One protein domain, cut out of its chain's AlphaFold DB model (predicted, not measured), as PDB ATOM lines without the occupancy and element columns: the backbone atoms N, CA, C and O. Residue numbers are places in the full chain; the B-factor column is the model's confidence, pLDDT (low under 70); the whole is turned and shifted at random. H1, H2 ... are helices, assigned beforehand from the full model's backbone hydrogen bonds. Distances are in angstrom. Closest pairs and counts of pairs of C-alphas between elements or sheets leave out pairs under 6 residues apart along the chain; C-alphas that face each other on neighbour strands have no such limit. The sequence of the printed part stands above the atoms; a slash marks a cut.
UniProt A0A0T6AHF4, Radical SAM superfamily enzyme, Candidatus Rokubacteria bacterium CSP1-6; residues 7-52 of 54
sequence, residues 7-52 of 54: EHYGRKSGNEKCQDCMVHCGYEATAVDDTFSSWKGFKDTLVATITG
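This is residues 7 to 52 of the 54 residues of the protein "Radical SAM superfamily enzyme" of Candidatus Rokubacteria bacterium CSP1-6 (UniProt A0A0T6AHF4). An unnamed stretch, residues 7 to 28, folds back on itself in a small loop at its far end, then runs out to two helices, H1 and H2, that meet near their ends as an L. Residues 47 to 52 stick out at the end of the L. The printed part has 46 residues with H1 then H2 and no named strand; its class is all helix, though these helices hold 21 residues, under half. It is extended, with a radius of gyration of the C-alphas of 16.6 A, and flat, spanning 45 by 23 by 12 A.

H1, residues 29 to 36, begins at C-alpha (153.541, 166.608, 165.793) and is 10.8 A long. H2, residues 39 to 51, is 18.2 A long and ends at C-alpha (129.317, 165.423, 167.885).

H1 and H2 touch only at the corner by their tight link, H2 with residues 41 to 45 alone; the closest C-alphas, of Thr 35 and Gly 41, are 4.5 A apart. Their lines are about perpendicular, at 87 degrees. In both, every O i to N i+4 pair is within hydrogen-bond range.

The C-alphas farthest apart, of His 8 and Trp 39, are 45.1 A apart. The printed part has no cut. Residues 24 to 30 stand free. Mean pLDDT of the printed part is 83.5; residues 22 to 27 are under 70.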
ATOM      1  N   GLU A   7     152.524 135.499 164.903       88.88
ATOM      2  CA  GLU A   7     151.921 135.161 166.195       88.88
ATOM      3  C   GLU A   7     152.808 135.512 167.405       88.88
ATOM      4  O   GLU A   7     152.304 135.657 168.518       88.88
ATOM      5  N   HIS A   8     154.118 135.680 167.202       89.81
ATOM      6  CA  HIS A   8     155.079 136.031 168.255       89.81
ATOM      7  C   HIS A   8     155.290 137.542 168.443       89.81
ATOM      8  O   HIS A   8     156.084 137.949 169.298       89.81
ATOM      9  N   TYR A   9     154.599 138.371 167.658       87.44
ATOM     10  CA  TYR A   9     154.764 139.823 167.648       87.44
ATOM     11  C   TYR A   9     153.459 140.554 167.996       87.44
ATOM     12  O   TYR A   9     152.355 140.035 167.839       87.44
ATOM     13  N   GLY A  10     153.582 141.795 168.473       83.44
ATOM     14  CA  GLY A  10     152.452 142.645 168.861       83.44
ATOM     15  C   GLY A  10     151.882 142.334 170.249       83.44
ATOM     16  O   GLY A  10     152.195 141.317 170.869       83.44
ATOM     17  N   ARG A  11     151.018 143.223 170.751       84.94
ATOM     18  CA  ARG A  11     150.546 143.214 172.150       84.94
ATOM     19  C   ARG A  11     149.832 141.919 172.569       84.94
ATOM     20  O   ARG A  11     149.921 141.511 173.722       84.94
ATOM     21  N   LYS A  12     149.157 141.249 171.627       86.44
ATOM     22  CA  LYS A  12     148.408 139.997 171.859       86.44
ATOM     23  C   LYS A  12     149.281 138.731 171.891       86.44
ATOM     24  O   LYS A  12     148.764 137.676 172.233       86.44
ATOM     25  N   SER A  13     150.570 138.822 171.553       89.44
ATOM     26  CA  SER A  13     151.472 137.656 171.469       89.44
ATOM     27  C   SER A  13     151.907 137.080 172.823       89.44
ATOM     28  O   SER A  13     152.515 136.015 172.865       89.44
ATOM     29  N   GLY A  14     151.666 137.791 173.932       89.06
ATOM     30  CA  GLY A  14     152.198 137.429 175.253       89.06
ATOM     31  C   GLY A  14     153.707 137.665 175.412       89.06
ATOM     32  O   GLY A  14     154.245 137.453 176.493       89.06
ATOM     33  N   ASN A  15     154.395 138.137 174.368       89.12
ATOM     34  CA  ASN A  15     155.799 138.523 174.429       89.12
ATOM     35  C   ASN A  15     155.944 139.842 175.208       89.12
ATOM     36  O   ASN A  15     155.406 140.874 174.797       89.12
ATOM     37  N   GLU A  16     156.683 139.812 176.320       87.88
ATOM     38  CA  GLU A  16     156.943 140.975 177.183       87.88
ATOM     39  C   GLU A  16     157.599 142.134 176.418       87.88
ATOM     40  O   GLU A  16     157.236 143.293 176.602       87.88
ATOM     41  N   LYS A  17     158.473 141.824 175.453       85.50
ATOM     42  CA  LYS A  17     159.162 142.821 174.618       85.50
ATOM     43  C   LYS A  17     158.225 143.504 173.622       85.50
ATOM     44  O   LYS A  17     158.567 144.549 173.079       85.50
ATOM     45  N   CYS A  18     157.063 142.909 173.353       87.44
ATOM     46  CA  CYS A  18     156.072 143.429 172.415       87.44
ATOM     47  C   CYS A  18     154.884 144.120 173.090       87.44
ATOM     48  O   CYS A  18     153.993 144.586 172.380       87.44
ATOM     49  N   GLN A  19     154.847 144.191 174.425       83.38
ATOM     50  CA  GLN A  19     153.757 144.871 175.135       83.38
ATOM     51  C   GLN A  19     153.680 146.350 174.755       83.38
ATOM     52  O   GLN A  19     152.590 146.858 174.490       83.38
ATOM     53  N   ASP A  20     154.854 146.967 174.604       78.88
ATOM     54  CA  ASP A  20     155.018 148.398 174.368       78.88
ATOM     55  C   ASP A  20     155.726 148.722 173.038       78.88
ATOM     56  O   ASP A  20     156.000 149.876 172.721       78.88
ATOM     57  N   CYS A  21     156.004 147.726 172.189       74.56
ATOM     58  CA  CYS A  21     156.800 147.956 170.974       74.56
ATOM     59  C   CYS A  21     156.102 148.822 169.908       74.56
ATOM     60  O   CYS A  21     156.747 149.258 168.960       74.56
ATOM     61  N   MET A  22     154.797 149.068 170.057       68.81
ATOM     62  CA  MET A  22     153.983 149.902 169.166       68.81
ATOM     63  C   MET A  22     153.267 151.034 169.919       68.81
ATOM     64  O   MET A  22     152.358 151.645 169.364       68.81
ATOM     65  N   VAL A  23     153.626 151.329 171.178       65.81
ATOM     66  CA  VAL A  23     152.918 152.364 171.965       65.81
ATOM     67  C   VAL A  23     153.325 153.797 171.628       65.81
ATOM     68  O   VAL A  23     152.981 154.720 172.357       65.81
ATOM     69  N   HIS A  24     154.013 154.030 170.514       55.41
ATOM     70  CA  HIS A  24     154.345 155.390 170.129       55.41
ATOM     71  C   HIS A  24     154.266 155.613 168.623       55.41
ATOM     72  O   HIS A  24     155.264 155.573 167.917       55.41
ATOM     73  N   CYS A  25     153.077 155.991 168.172       58.34
ATOM     74  CA  CYS A  25     152.958 157.325 167.610       58.34
ATOM     75  C   CYS A  25     151.951 158.041 168.508       58.34
ATOM     76  O   CYS A  25     150.763 157.730 168.462       58.34
ATOM     77  N   GLY A  26     152.405 158.967 169.358       63.38
ATOM     78  CA  GLY A  26     151.504 160.020 169.830       63.38
ATOM     79  C   GLY A  26     150.855 160.731 168.635       63.38
ATOM     80  O   GLY A  26     151.124 160.389 167.480       63.38
ATOM     81  N   TYR A  27     150.019 161.740 168.887       61.00
ATOM     82  CA  TYR A  27     149.624 162.637 167.803       61.00
ATOM     83  C   TYR A  27     150.884 163.054 167.044       61.00
ATOM     84  O   TYR A  27     151.844 163.533 167.655       61.00
ATOM     85  N   GLU A  28     150.914 162.773 165.740       75.31
ATOM     86  CA  GLU A  28     152.003 163.220 164.884       75.31
ATOM     87  C   GLU A  28     152.154 164.721 165.132       75.31
ATOM     88  O   GLU A  28     151.151 165.431 165.194       75.31
ATOM     89  N   ALA A  29     153.369 165.211 165.386       76.06
ATOM     90  CA  ALA A  29     153.541 166.608 165.793       76.06
ATOM     91  C   ALA A  29     152.913 167.575 164.770       76.06
ATOM     92  O   ALA A  29     152.363 168.603 165.146       76.06
ATOM     93  N   THR A  30     152.918 167.180 163.497       77.06
ATOM     94  CA  THR A  30     152.207 167.815 162.384       77.06
ATOM     95  C   THR A  30     150.688 167.796 162.561       77.06
ATOM     96  O   THR A  30     150.063 168.829 162.399       77.06
ATOM     97  N   ALA A  31     150.079 166.687 162.985       78.56
ATOM     98  CA  ALA A  31     148.646 166.615 163.284       78.56
ATOM     99  C   ALA A  31     148.239 167.510 164.472       78.56
ATOM    100  O   ALA A  31     147.140 168.068 164.485       78.56
ATOM    101  N   VAL A  32     149.116 167.666 165.473       82.12
ATOM    102  CA  VAL A  32     148.915 168.641 166.563       82.12
ATOM    103  C   VAL A  32     149.004 170.064 166.018       82.12
ATOM    104  O   VAL A  32     148.128 170.880 166.297       82.12
ATOM    105  N   ASP A  33     150.029 170.355 165.218       85.62
ATOM    106  CA  ASP A  33     150.216 171.662 164.589       85.62
ATOM    107  C   ASP A  33     149.028 172.023 163.683       85.62
ATOM    108  O   ASP A  33     148.408 173.058 163.883       85.62
ATOM    109  N   ASP A  34     148.591 171.130 162.797       85.19
ATOM    110  CA  ASP A  34     147.423 171.315 161.923       85.19
ATOM    111  C   ASP A  34     146.139 171.621 162.712       85.19
ATOM    112  O   ASP A  34     145.299 172.427 162.285       85.19
ATOM    113  N   THR A  35     145.999 171.008 163.892       86.44
ATOM    114  CA  THR A  35     144.861 171.225 164.794       86.44
ATOM    115  C   THR A  35     144.856 172.639 165.380       86.44
ATOM    116  O   THR A  35     143.793 173.259 165.467       86.44
ATOM    117  N   PHE A  36     146.015 173.172 165.782       88.94
ATOM    118  CA  PHE A  36     146.101 174.432 166.539       88.94
ATOM    119  C   PHE A  36     146.587 175.641 165.729       88.94
ATOM    120  O   PHE A  36     146.321 176.779 166.118       88.94
ATOM    121  N   SER A  37     147.229 175.429 164.584       90.38
ATOM    122  CA  SER A  37     147.817 176.482 163.748       90.38
ATOM    123  C   SER A  37     146.818 177.120 162.782       90.38
ATOM    124  O   SER A  37     147.150 178.076 162.078       90.38
ATOM    125  N   SER A  38     145.559 176.659 162.765       90.75
ATOM    126  CA  SER A  38     144.494 177.283 161.979       90.75
ATOM    127  C   SER A  38     143.138 177.318 162.689       90.75
ATOM    128  O   SER A  38     142.729 176.397 163.393       90.75
ATOM    129  N   TRP A  39     142.370 178.377 162.414       90.38
ATOM    130  CA  TRP A  39     140.982 178.506 162.879       90.38
ATOM    131  C   TRP A  39     140.062 177.407 162.329       90.38
ATOM    132  O   TRP A  39     139.043 177.087 162.939       90.38
ATOM    133  N   LYS A  40     140.391 176.857 161.154       89.88
ATOM    134  CA  LYS A  40     139.640 175.762 160.539       89.88
ATOM    135  C   LYS A  40     139.891 174.448 161.281       89.88
ATOM    136  O   LYS A  40     138.918 173.834 161.703       89.88
ATOM    137  N   GLY A  41     141.157 174.080 161.494       88.88
ATOM    138  CA  GLY A  41     141.543 172.873 162.232       88.88
ATOM    139  C   GLY A  41     140.917 172.844 163.623       88.88
ATOM    140  O   GLY A  41     140.228 171.891 163.974       88.88
ATOM    141  N   PHE A  42     140.998 173.961 164.348       92.31
ATOM    142  CA  PHE A  42     140.389 174.074 165.671       92.31
ATOM    143  C   PHE A  42     138.861 173.869 165.662       92.31
ATOM    144  O   PHE A  42     138.318 173.176 166.525       92.31
ATOM    145  N   LYS A  43     138.147 174.447 164.683       92.62
ATOM    146  CA  LYS A  43     136.691 174.255 164.537       92.62
ATOM    147  C   LYS A  43     136.339 172.808 164.218       92.62
ATOM    148  O   LYS A  43     135.403 172.281 164.815       92.62
ATOM    149  N   ASP A  44     137.076 172.184 163.307       89.56
ATOM    150  CA  ASP A  44     136.839 170.806 162.885       89.56
ATOM    151  C   ASP A  44     137.042 169.847 164.079       89.56
ATOM    152  O   ASP A  44     136.171 169.022 164.366       89.56
ATOM    153  N   THR A  45     138.097 170.047 164.878       89.44
ATOM    154  CA  THR A  45     138.336 169.297 166.124       89.44
ATOM    155  C   THR A  45     137.241 169.515 167.168       89.44
ATOM    156  O   THR A  45     136.798 168.559 167.812       89.44
ATOM    157  N   LEU A  46     136.766 170.752 167.343       91.75
ATOM    158  CA  LEU A  46     135.691 171.071 168.288       91.75
ATOM    159  C   LEU A  46     134.374 170.392 167.887       91.75
ATOM    160  O   LEU A  46     133.701 169.801 168.732       91.75
ATOM    161  N   VAL A  47     134.026 170.421 166.599       92.44
ATOM    162  CA  VAL A  47     132.835 169.740 166.071       92.44
ATOM    163  C   VAL A  47     132.955 168.229 166.249       92.44
ATOM    164  O   VAL A  47     132.012 167.610 166.750       92.44
ATOM    165  N   ALA A  48     134.101 167.638 165.906       90.56
ATOM    166  CA  ALA A  48     134.336 166.205 166.071       90.56
ATOM    167  C   ALA A  48     134.223 165.772 167.541       90.56
ATOM    168  O   ALA A  48     133.584 164.767 167.847       90.56
ATOM    169  N   THR A  49     134.753 166.579 168.466       91.62
ATOM    170  CA  THR A  49     134.700 166.307 169.912       91.62
ATOM    171  C   THR A  49     133.272 166.361 170.458       91.62
ATOM    172  O   THR A  49     132.881 165.507 171.248       91.62
ATOM    173  N   ILE A  50     132.476 167.350 170.039       92.88
ATOM    174  CA  ILE A  50     131.106 167.540 170.544       92.88
ATOM    175  C   ILE A  50     130.127 166.539 169.922       92.88
ATOM    176  O   ILE A  50     129.204 166.077 170.587       92.88
ATOM    177  N   THR A  51     130.294 166.226 168.638       91.81
ATOM    178  CA  THR A  51     129.317 165.423 167.885       91.81
ATOM    179  C   THR A  51     129.705 163.954 167.748       91.81
ATOM    180  O   THR A  51     128.865 163.147 167.353       91.81
ATOM    181  N   GLY A  52     130.958 163.593 168.042       83.00
ATOM    182  CA  GLY A  52     131.493 162.245 167.843       83.00
ATOM    183  C   GLY A  52     131.593 161.820 166.374       83.00
ATOM    184  O   GLY A  52     131.862 160.653 166.099       83.00
TER     185      GLY A  52